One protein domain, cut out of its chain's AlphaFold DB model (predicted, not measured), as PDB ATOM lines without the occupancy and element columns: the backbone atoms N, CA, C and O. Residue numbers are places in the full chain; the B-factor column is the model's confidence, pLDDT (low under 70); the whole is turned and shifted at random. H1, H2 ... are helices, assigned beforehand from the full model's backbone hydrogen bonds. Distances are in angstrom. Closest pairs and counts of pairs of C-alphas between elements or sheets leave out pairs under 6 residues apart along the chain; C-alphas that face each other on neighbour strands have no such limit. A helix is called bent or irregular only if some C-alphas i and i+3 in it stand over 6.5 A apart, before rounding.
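This is residues 4 to 82 of the 82 residues of an uncharacterized protein of Phyllobacterium myrsinacearum (UniProt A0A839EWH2). The three helices make an open, flat U: H1 is one arm, H2 crosses its foot as the base, and H3 is the far arm, sticking out with residues 59 to 63 and 66 to 80. Between H1 and H2 a long loop folds back along H1. The printed part has 79 residues, all helix in class, only just loose, close to extended: radius of gyration of the C-alphas 17.2 A, spans 46 by 37 by 18 A.

Find C-alpha 4 at (19.421, 1.710, -2.361); from there H1 runs 30.6 A to residue 24. H2, residues 40 to 55, covers 23.1 A. H3, residues 59 to 80, runs 31.7 A to (48.493, 36.614, -5.975); it is irregular, with C-alphas 60 and 63 7.5 A apart, and has a kink of 27 degrees near residue 66.

Look at Ile 6 and Gly 51, the closest C-alphas of H1 and H2, 5.7 A apart: residues 6 to 10 touch residues 46 to 51, about perpendicular at 89 degrees. H2 and H3 are close but not clearly touching, C-alphas 55 and 61 being closest at 7.5 A, and about perpendicular at 86 degrees. H1 and H3 are apart. Every O i to N i+4 pair is within hydrogen-bond range in H1, 11 of 12 in H2 and 16 of 18 in H3.

The C-alphas of Gln 4 and Ala 82, the farthest apart, are 48.7 A apart. The printed part has no cut; the link H1 to H2 is long, H2 to H3 tight. Residues 81 to 82 have pLDDT under 70.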
ATOM      1  N   GLN A   4      20.564   0.886  -1.939       95.31
ATOM      2  CA  GLN A   4      19.421   1.710  -2.361       95.31
ATOM      3  C   GLN A   4      19.639   3.202  -2.081       95.31
ATOM      4  O   GLN A   4      19.305   4.046  -2.905       95.31
ATOM      5  N   ARG A   5      20.241   3.545  -0.935       95.94
ATOM      6  CA  ARG A   5      20.597   4.932  -0.600       95.94
ATOM      7  C   ARG A   5      21.658   5.482  -1.549       95.94
ATOM      8  O   ARG A   5      21.554   6.636  -1.946       95.94
ATOM      9  N   ILE A   6      22.635   4.660  -1.936       96.38
ATOM     10  CA  ILE A   6      23.667   5.041  -2.911       96.38
ATOM     11  C   ILE A   6      23.050   5.247  -4.295       96.38
ATOM     12  O   ILE A   6      23.369   6.222  -4.968       96.38
ATOM     13  N   GLU A   7      22.153   4.358  -4.714       97.44
ATOM     14  CA  GLU A   7      21.430   4.481  -5.980       97.44
ATOM     15  C   GLU A   7      20.615   5.778  -6.029       97.44
ATOM     16  O   GLU A   7      20.789   6.577  -6.946       97.44
ATOM     17  N   TYR A   8      19.834   6.052  -4.980       97.38
ATOM     18  CA  TYR A   8      19.077   7.294  -4.838       97.38
ATOM     19  C   TYR A   8      19.974   8.543  -4.866       97.38
ATOM     20  O   TYR A   8      19.682   9.498  -5.585       97.38
ATOM     21  N   ALA A   9      21.087   8.535  -4.125       97.06
ATOM     22  CA  ALA A   9      22.046   9.640  -4.125       97.06
ATOM     23  C   ALA A   9      22.671   9.856  -5.512       97.06
ATOM     24  O   ALA A   9      22.830  10.994  -5.951       97.06
ATOM     25  N   THR A  10      22.979   8.768  -6.222       98.12
ATOM     26  CA  THR A  10      23.552   8.819  -7.571       98.12
ATOM     27  C   THR A  10      22.562   9.420  -8.570       98.12
ATOM     28  O   THR A  10      22.936  10.307  -9.335       98.12
ATOM     29  N   GLU A  11      21.292   9.004  -8.534       98.06
ATOM     30  CA  GLU A  11      20.230   9.591  -9.366       98.06
ATOM     31  C   GLU A  11      20.039  11.085  -9.073       98.06
ATOM     32  O   GLU A  11      19.975  11.908  -9.991       98.06
ATOM     33  N   GLY A  12      20.003  11.459  -7.790       98.00
ATOM     34  CA  GLY A  12      19.893  12.856  -7.367       98.00
ATOM     35  C   GLY A  12      21.053  13.716  -7.874       98.00
ATOM     36  O   GLY A  12      20.828  14.804  -8.408       98.00
ATOM     37  N   PHE A  13      22.283  13.207  -7.769       98.00
ATOM     38  CA  PHE A  13      23.486  13.879  -8.255       98.00
ATOM     39  C   PHE A  13      23.461  14.073  -9.779       98.00
ATOM     40  O   PHE A  13      23.614  15.200 -10.254       98.00
ATOM     41  N   LEU A  14      23.187  13.013 -10.547       98.25
ATOM     42  CA  LEU A  14      23.092  13.094 -12.009       98.25
ATOM     43  C   LEU A  14      21.993  14.067 -12.454       98.25
ATOM     44  O   LEU A  14      22.202  14.867 -13.365       98.25
ATOM     45  N   SER A  15      20.835  14.048 -11.791       98.25
ATOM     46  CA  SER A  15      19.740  14.982 -12.064       98.25
ATOM     47  C   SER A  15      20.156  16.435 -11.818       98.25
ATOM     48  O   SER A  15      19.924  17.300 -12.666       98.25
ATOM     49  N   ALA A  16      20.834  16.712 -10.700       98.19
ATOM     50  CA  ALA A  16      21.339  18.047 -10.396       98.19
ATOM     51  C   ALA A  16      22.355  18.531 -11.442       98.19
ATOM     52  O   ALA A  16      22.207  19.647 -11.942       98.19
ATOM     53  N   MET A  17      23.314  17.683 -11.832       98.06
ATOM     54  CA  MET A  17      24.286  18.014 -12.876       98.06
ATOM     55  C   MET A  17      23.607  18.312 -14.216       98.06
ATOM     56  O   MET A  17      23.952  19.287 -14.878       98.06
ATOM     57  N   ARG A  18      22.612  17.505 -14.613       97.94
ATOM     58  CA  ARG A  18      21.849  17.727 -15.851       97.94
ATOM     59  C   ARG A  18      21.149  19.080 -15.845       97.94
ATOM     60  O   ARG A  18      21.208  19.792 -16.843       97.94
ATOM     61  N   ARG A  19      20.492  19.443 -14.736       97.88
ATOM     62  CA  ARG A  19      19.833  20.753 -14.606       97.88
ATOM     63  C   ARG A  19      20.831  21.893 -14.746       97.88
ATOM     64  O   ARG A  19      20.525  22.862 -15.424       97.88
ATOM     65  N   GLU A  20      21.985  21.787 -14.097       98.31
ATOM     66  CA  GLU A  20      22.979  22.856 -14.133       98.31
ATOM     67  C   GLU A  20      23.598  23.005 -15.523       98.31
ATOM     68  O   GLU A  20      23.690  24.116 -16.035       98.31
ATOM     69  N   PHE A  21      23.890  21.888 -16.196       98.25
ATOM     70  CA  PHE A  21      24.335  21.909 -17.587       98.25
ATOM     71  C   PHE A  21      23.320  22.610 -18.495       98.25
ATOM     72  O   PHE A  21      23.691  23.499 -19.249       98.25
ATOM     73  N   LEU A  22      22.035  22.253 -18.401       97.38
ATOM     74  CA  LEU A  22      20.990  22.836 -19.250       97.38
ATOM     75  C   LEU A  22      20.776  24.337 -19.006       97.38
ATOM     76  O   LEU A  22      20.336  25.036 -19.912       97.38
ATOM     77  N   LYS A  23      21.080  24.844 -17.806       97.69
ATOM     78  CA  LYS A  23      21.061  26.290 -17.537       97.69
ATOM     79  C   LYS A  23      22.230  27.012 -18.202       97.69
ATOM     80  O   LYS A  23      22.034  28.099 -18.732       97.69
ATOM     81  N   LEU A  24      23.428  26.430 -18.139       97.75
ATOM     82  CA  LEU A  24      24.649  27.024 -18.693       97.75
ATOM     83  C   LEU A  24      24.716  26.891 -20.223       97.75
ATOM     84  O   LEU A  24      25.244  27.771 -20.895       97.75
ATOM     85  N   HIS A  25      24.150  25.810 -20.765       97.25
ATOM     86  CA  HIS A  25      24.231  25.418 -22.171       97.25
ATOM     87  C   HIS A  25      22.846  25.032 -22.723       97.25
ATOM     88  O   HIS A  25      22.603  23.866 -23.042       97.25
ATOM     89  N   PRO A  26      21.896  25.980 -22.834       94.69
ATOM     90  CA  PRO A  26      20.511  25.665 -23.195       94.69
ATOM     91  C   PRO A  26      20.332  25.168 -24.638       94.69
ATOM     92  O   PRO A  26      19.342  24.500 -24.929       94.69
ATOM     93  N   ALA A  27      21.263  25.494 -25.540       96.94
ATOM     94  CA  ALA A  27      21.216  25.077 -26.942       96.94
ATOM     95  C   ALA A  27      21.863  23.702 -27.192       96.94
ATOM     96  O   ALA A  27      21.615  23.095 -28.234       96.94
ATOM     97  N   ASP A  28      22.668  23.204 -26.248       96.81
ATOM     98  CA  ASP A  28      23.465  21.995 -26.436       96.81
ATOM     99  C   ASP A  28      22.759  20.750 -25.875       96.81
ATOM    100  O   ASP A  28      22.116  20.796 -24.818       96.81
ATOM    101  N   PRO A  29      22.906  19.583 -26.526       95.38
ATOM    102  CA  PRO A  29      22.412  18.334 -25.969       95.38
ATOM    103  C   PRO A  29      23.157  17.996 -24.670       95.38
ATOM    104  O   PRO A  29      24.383  17.924 -24.634       95.38
ATOM    105  N   CYS A  30      22.407  17.734 -23.596       96.50
ATOM    106  CA  CYS A  30      22.988  17.420 -22.291       96.50
ATOM    107  C   CYS A  30      23.781  16.094 -22.325       96.50
ATOM    108  O   CYS A  30      23.171  15.035 -22.518       96.50
ATOM    109  N   PRO A  31      25.106  16.105 -22.075       96.81
ATOM    110  CA  PRO A  31      25.945  14.910 -22.194       96.81
ATOM    111  C   PRO A  31      25.816  13.959 -20.993       96.81
ATOM    112  O   PRO A  31      26.225  12.798 -21.055       96.81
ATOM    113  N   ILE A  32      25.258  14.438 -19.879       97.31
ATOM    114  CA  ILE A  32      25.123  13.676 -18.636       97.31
ATOM    115  C   ILE A  32      23.918  12.749 -18.761       97.31
ATOM    116  O   ILE A  32      22.789  13.222 -18.855       97.31
ATOM    117  N   LYS A  33      24.125  11.433 -18.745       97.69
ATOM    118  CA  LYS A  33      23.062  10.428 -18.919       97.69
ATOM    119  C   LYS A  33      22.289  10.177 -17.616       97.69
ATOM    120  O   LYS A  33      22.758  10.546 -16.540       97.69
ATOM    121  N   ARG A  34      21.107   9.551 -17.689       97.44
ATOM    122  CA  ARG A  34      20.424   9.042 -16.482       97.44
ATOM    123  C   ARG A  34      21.141   7.789 -15.991       97.44
ATOM    124  O   ARG A  34      21.798   7.114 -16.782       97.44
ATOM    125  N   LEU A  35      20.993   7.429 -14.714       97.31
ATOM    126  CA  LEU A  35      21.699   6.265 -14.166       97.31
ATOM    127  C   LEU A  35      21.350   4.964 -14.913       97.31
ATOM    128  O   LEU A  35      22.223   4.130 -15.178       97.31
ATOM    129  N   ALA A  36      20.079   4.821 -15.296       96.81
ATOM    130  CA  ALA A  36      19.557   3.688 -16.055       96.81
ATOM    131  C   ALA A  36      20.169   3.538 -17.462       96.81
ATOM    132  O   ALA A  36      20.197   2.428 -17.992       96.81
ATOM    133  N   ASP A  37      20.712   4.613 -18.036       97.88
ATOM    134  CA  ASP A  37      21.272   4.619 -19.394       97.88
ATOM    135  C   ASP A  37      22.749   4.179 -19.422       97.88
ATOM    136  O   ASP A  37      23.342   3.991 -20.488       97.88
ATOM    137  N   TYR A  38      23.382   4.028 -18.253       97.25
ATOM    138  CA  TYR A  38      24.720   3.452 -18.142       97.25
ATOM    139  C   TYR A  38      24.660   1.923 -18.177       97.25
ATOM    140  O   TYR A  38      23.748   1.306 -17.613       97.25
ATOM    141  N   SER A  39      25.693   1.308 -18.767       97.81
ATOM    142  CA  SER A  39      25.900  -0.141 -18.687       97.81
ATOM    143  C   SER A  39      26.021  -0.595 -17.222       97.81
ATOM    144  O   SER A  39      26.448   0.195 -16.374       97.81
ATOM    145  N   PRO A  40      25.702  -1.858 -16.888       97.25
ATOM    146  CA  PRO A  40      25.735  -2.335 -15.502       97.25
ATOM    147  C   PRO A  40      27.080  -2.122 -14.788       97.25
ATOM    148  O   PRO A  40      27.107  -1.766 -13.605       97.25
ATOM    149  N   ALA A  41      28.191  -2.286 -15.515       97.56
ATOM    150  CA  ALA A  41      29.538  -2.057 -14.997       97.56
ATOM    151  C   ALA A  41      29.776  -0.574 -14.663       97.56
ATOM    152  O   ALA A  41      30.150  -0.250 -13.537       97.56
ATOM    153  N   HIS A  42      29.478   0.335 -15.599       97.69
ATOM    154  CA  HIS A  42      29.636   1.775 -15.373       97.69
ATOM    155  C   HIS A  42      28.683   2.302 -14.300       97.69
ATOM    156  O   HIS A  42      29.085   3.110 -13.468       97.69
ATOM    157  N   ARG A  43      27.445   1.800 -14.262       97.69
ATOM    158  CA  ARG A  43      26.471   2.125 -13.217       97.69
ATOM    159  C   ARG A  43      27.005   1.773 -11.832       97.69
ATOM    160  O   ARG A  43      26.966   2.600 -10.929       97.69
ATOM    161  N   SER A  44      27.537   0.561 -11.679       96.81
ATOM    162  CA  SER A  44      28.093   0.097 -10.404       96.81
ATOM    163  C   SER A  44      29.333   0.891  -9.996       96.81
ATOM    164  O   SER A  44      29.456   1.258  -8.829       96.81
ATOM    165  N   ALA A  45      30.216   1.208 -10.948       97.69
ATOM    166  CA  ALA A  45      31.384   2.049 -10.699       97.69
ATOM    167  C   ALA A  45      30.984   3.463 -10.247       97.69
ATOM    168  O   ALA A  45      31.520   3.963  -9.259       97.69
ATOM    169  N   LEU A  46      29.996   4.074 -10.908       97.44
ATOM    170  CA  LEU A  46      29.489   5.399 -10.554       97.44
ATOM    171  C   LEU A  46      28.838   5.406  -9.167       97.44
ATOM    172  O   LEU A  46      29.161   6.257  -8.345       97.44
ATOM    173  N   MET A  47      27.979   4.426  -8.877       97.81
ATOM    174  CA  MET A  47      27.386   4.261  -7.549       97.81
ATOM    175  C   MET A  47      28.468   4.119  -6.474       97.81
ATOM    176  O   MET A  47      28.395   4.762  -5.430       97.81
ATOM    177  N   ASN A  48      29.509   3.320  -6.726       97.12
ATOM    178  CA  ASN A  48      30.621   3.185  -5.791       97.12
ATOM    179  C   ASN A  48      31.364   4.516  -5.584       97.12
ATOM    180  O   ASN A  48      31.637   4.890  -4.446       97.12
ATOM    181  N   ALA A  49      31.631   5.264  -6.658       97.25
ATOM    182  CA  ALA A  49      32.279   6.571  -6.583       97.25
ATOM    183  C   ALA A  49      31.450   7.592  -5.787       97.25
ATOM    184  O   ALA A  49      32.002   8.296  -4.941       97.25
ATOM    185  N   ILE A  50      30.128   7.635  -5.982       96.81
ATOM    186  CA  ILE A  50      29.227   8.473  -5.175       96.81
ATOM    187  C   ILE A  50      29.238   8.025  -3.714       96.81
ATOM    188  O   ILE A  50      29.380   8.854  -2.819       96.81
ATOM    189  N   GLY A  51      29.170   6.717  -3.462       95.56
ATOM    190  CA  GLY A  51      29.240   6.167  -2.111       95.56
ATOM    191  C   GLY A  51      30.538   6.522  -1.380       95.56
ATOM    192  O   GLY A  51      30.494   6.795  -0.185       95.56
ATOM    193  N   ILE A  52      31.675   6.551  -2.083       94.62
ATOM    194  CA  ILE A  52      32.957   7.044  -1.554       94.62
ATOM    195  C   ILE A  52      32.893   8.556  -1.334       94.62
ATOM    196  O   ILE A  52      33.308   9.030  -0.282       94.62
ATOM    197  N   SER A  53      32.342   9.301  -2.292       94.50
ATOM    198  CA  SER A  53      32.308  10.766  -2.248       94.50
ATOM    199  C   SER A  53      31.518  11.298  -1.058       94.50
ATOM    200  O   SER A  53      31.929  12.257  -0.417       94.50
ATOM    201  N   MET A  54      30.419  10.630  -0.708       92.19
ATOM    202  CA  MET A  54      29.633  10.954   0.483       92.19
ATOM    203  C   MET A  54      30.453  10.857   1.777       92.19
ATOM    204  O   MET A  54      30.198  11.620   2.704       92.19
ATOM    205  N   ARG A  55      31.467   9.980   1.827       91.06
ATOM    206  CA  ARG A  55      32.343   9.841   3.000       91.06
ATOM    207  C   ARG A  55      33.297  11.013   3.181       91.06
ATOM    208  O   ARG A  55      33.810  11.198   4.273       91.06
ATOM    209  N   PHE A  56      33.548  11.816   2.145       91.19
ATOM    210  CA  PHE A  56      34.365  13.024   2.298       91.19
ATOM    211  C   PHE A  56      33.673  14.118   3.122       91.19
ATOM    212  O   PHE A  56      34.346  15.047   3.544       91.19
ATOM    213  N   GLY A  57      32.360  14.011   3.362       88.69
ATOM    214  CA  GLY A  57      31.631  14.892   4.282       88.69
ATOM    215  C   GLY A  57      31.472  14.331   5.700       88.69
ATOM    216  O   GLY A  57      30.767  14.932   6.506       88.69
ATOM    217  N   GLU A  58      32.046  13.161   5.991       91.62
ATOM    218  CA  GLU A  58      32.005  12.542   7.320       91.62
ATOM    219  C   GLU A  58      33.122  13.114   8.212       91.62
ATOM    220  O   GLU A  58      34.214  13.412   7.726       91.62
ATOM    221  N   LYS A  59      32.869  13.232   9.524       90.25
ATOM    222  CA  LYS A  59      33.803  13.852  10.489       90.25
ATOM    223  C   LYS A  59      35.150  13.136  10.563       90.25
ATOM    224  O   LYS A  59      36.186  13.721  10.856       90.25
ATOM    225  N   GLU A  60      35.158  11.844  10.269       92.56
ATOM    226  CA  GLU A  60      36.347  11.004  10.189       92.56
ATOM    227  C   GLU A  60      37.346  11.496   9.127       92.56
ATOM    228  O   GLU A  60      38.514  11.104   9.152       92.56
ATOM    229  N   ARG A  61      36.905  12.356   8.199       91.31
ATOM    230  CA  ARG A  61      37.727  12.989   7.166       91.31
ATOM    231  C   ARG A  61      38.128  14.428   7.478       91.31
ATOM    232  O   ARG A  61      38.855  15.003   6.673       91.31
ATOM    233  N   ASP A  62      37.755  14.983   8.632       92.31
ATOM    234  CA  ASP A  62      38.034  16.386   8.981       92.31
ATOM    235  C   ASP A  62      39.535  16.711   8.902       92.31
ATOM    236  O   ASP A  62      39.921  17.729   8.342       92.31
ATOM    237  N   LYS A  63      40.414  15.796   9.335       92.31
ATOM    238  CA  LYS A  63      41.873  15.987   9.226       92.31
ATOM    239  C   LYS A  63      42.358  16.090   7.772       92.31
ATOM    240  O   LYS A  63      43.232  16.904   7.472       92.31
ATOM    241  N   ASP A  64      41.823  15.251   6.884       92.44
ATOM    242  CA  ASP A  64      42.156  15.276   5.453       92.44
ATOM    243  C   ASP A  64      41.607  16.562   4.807       92.44
ATOM    244  O   ASP A  64      42.273  17.186   3.977       92.44
ATOM    245  N   PHE A  65      40.411  16.986   5.229       93.44
ATOM    246  CA  PHE A  65      39.770  18.226   4.802       93.44
ATOM    247  C   PHE A  65      40.562  19.471   5.236       93.44
ATOM    248  O   PHE A  65      40.842  20.328   4.398       93.44
ATOM    249  N   ASP A  66      41.001  19.545   6.493       95.25
ATOM    250  CA  ASP A  66      41.808  20.651   7.024       95.25
ATOM    251  C   ASP A  66      43.154  20.769   6.299       95.25
ATOM    252  O   ASP A  66      43.594  21.868   5.945       95.25
ATOM    253  N   ALA A  67      43.803  19.635   6.020       95.38
ATOM    254  CA  ALA A  67      45.041  19.607   5.247       95.38
ATOM    255  C   ALA A  67      44.829  20.127   3.815       95.38
ATOM    256  O   ALA A  67      45.631  20.921   3.315       95.38
ATOM    257  N   TRP A  68      43.734  19.721   3.165       94.50
ATOM    258  CA  TRP A  68      43.360  20.230   1.846       94.50
ATOM    259  C   TRP A  68      43.043  21.734   1.871       94.50
ATOM    260  O   TRP A  68      43.503  22.464   0.992       94.50
ATOM    261  N   MET A  69      42.329  22.217   2.894       95.56
ATOM    262  CA  MET A  69      42.026  23.640   3.084       95.56
ATOM    263  C   MET A  69      43.295  24.479   3.245       95.56
ATOM    264  O   MET A  69      43.422  25.521   2.600       95.56
ATOM    265  N   LYS A  70      44.255  24.011   4.053       95.50
ATOM    266  CA  LYS A  70      45.546  24.688   4.229       95.50
ATOM    267  C   LYS A  70      46.300  24.802   2.903       95.50
ATOM    268  O   LYS A  70      46.693  25.903   2.528       95.50
ATOM    269  N   LYS A  71      46.424  23.695   2.163       94.50
ATOM    270  CA  LYS A  71      47.082  23.688   0.848       94.50
ATOM    271  C   LYS A  71      46.409  24.659  -0.128       94.50
ATOM    272  O   LYS A  71      47.079  25.421  -0.811       94.50
ATOM    273  N   ARG A  72      45.075  24.669  -0.168       94.00
ATOM    274  CA  ARG A  72      44.318  25.572  -1.043       94.00
ATOM    275  C   ARG A  72      44.582  27.049  -0.728       94.00
ATOM    276  O   ARG A  72      44.611  27.859  -1.648       94.00
ATOM    277  N   ALA A  73      44.748  27.407   0.545       93.69
ATOM    278  CA  ALA A  73      45.087  28.773   0.938       93.69
ATOM    279  C   ALA A  73      46.503  29.168   0.482       93.69
ATOM    280  O   ALA A  73      46.692  30.282  -0.002       93.69
ATOM    281  N   GLU A  74      47.466  28.248   0.583       92.19
ATOM    282  CA  GLU A  74      48.840  28.441   0.095       92.19
ATOM    283  C   GLU A  74      48.873  28.638  -1.434       92.19
ATOM    284  O   GLU A  74      49.496  29.586  -1.909       92.19
ATOM    285  N   ASP A  75      48.134  27.819  -2.193       91.62
ATOM    286  CA  ASP A  75      48.049  27.922  -3.660       91.62
ATOM    287  C   ASP A  75      47.455  29.273  -4.115       91.62
ATOM    288  O   ASP A  75      47.917  29.872  -5.086       91.62
ATOM    289  N   VAL A  76      46.435  29.779  -3.408       90.31
ATOM    290  CA  VAL A  76      45.822  31.089  -3.704       90.31
ATOM    291  C   VAL A  76      46.765  32.241  -3.365       90.31
ATOM    292  O   VAL A  76      46.824  33.209  -4.119       90.31
ATOM    293  N   ALA A  77      47.505  32.157  -2.257       85.50
ATOM    294  CA  ALA A  77      48.491  33.174  -1.898       85.50
ATOM    295  C   ALA A  77      49.613  33.250  -2.946       85.50
ATOM    296  O   ALA A  77      49.902  34.330  -3.453       85.50
ATOM    297  N   ALA A  78      50.148  32.098  -3.365       84.50
ATOM    298  CA  ALA A  78      51.185  32.025  -4.392       84.50
ATOM    299  C   ALA A  78      50.741  32.598  -5.750       84.50
ATOM    300  O   ALA A  78      51.554  33.174  -6.465       84.50
ATOM    301  N   ALA A  79      49.459  32.462  -6.106       81.06
ATOM    302  CA  ALA A  79      48.913  33.019  -7.343       81.06
ATOM    303  C   ALA A  79      48.721  34.546  -7.310       81.06
ATOM    304  O   ALA A  79      48.614  35.152  -8.370       81.06
ATOM    305  N   ASN A  80      48.648  35.162  -6.125       74.75
ATOM    306  CA  ASN A  80      48.493  36.614  -5.975       74.75
ATOM    307  C   ASN A  80      49.837  37.356  -5.866       74.75
ATOM    308  O   ASN A  80      49.870  38.566  -6.083       74.75
ATOM    309  N   ASP A  81      50.918  36.648  -5.530       64.44
ATOM    310  CA  ASP A  81      52.282  37.189  -5.438       64.44
ATOM    311  C   ASP A  81      53.075  37.071  -6.765       64.44
ATOM    312  O   ASP A  81      54.236  37.483  -6.826       64.44
ATOM    313  N   ALA A  82      52.465  36.499  -7.815       57.03
ATOM    314  CA  ALA A  82      53.034  36.285  -9.153       57.03
ATOM    315  C   ALA A  82      52.414  37.223 -10.200       57.03
ATOM    316  O   ALA A  82      53.171  37.681 -11.088       57.03
TER     317      ALA A  82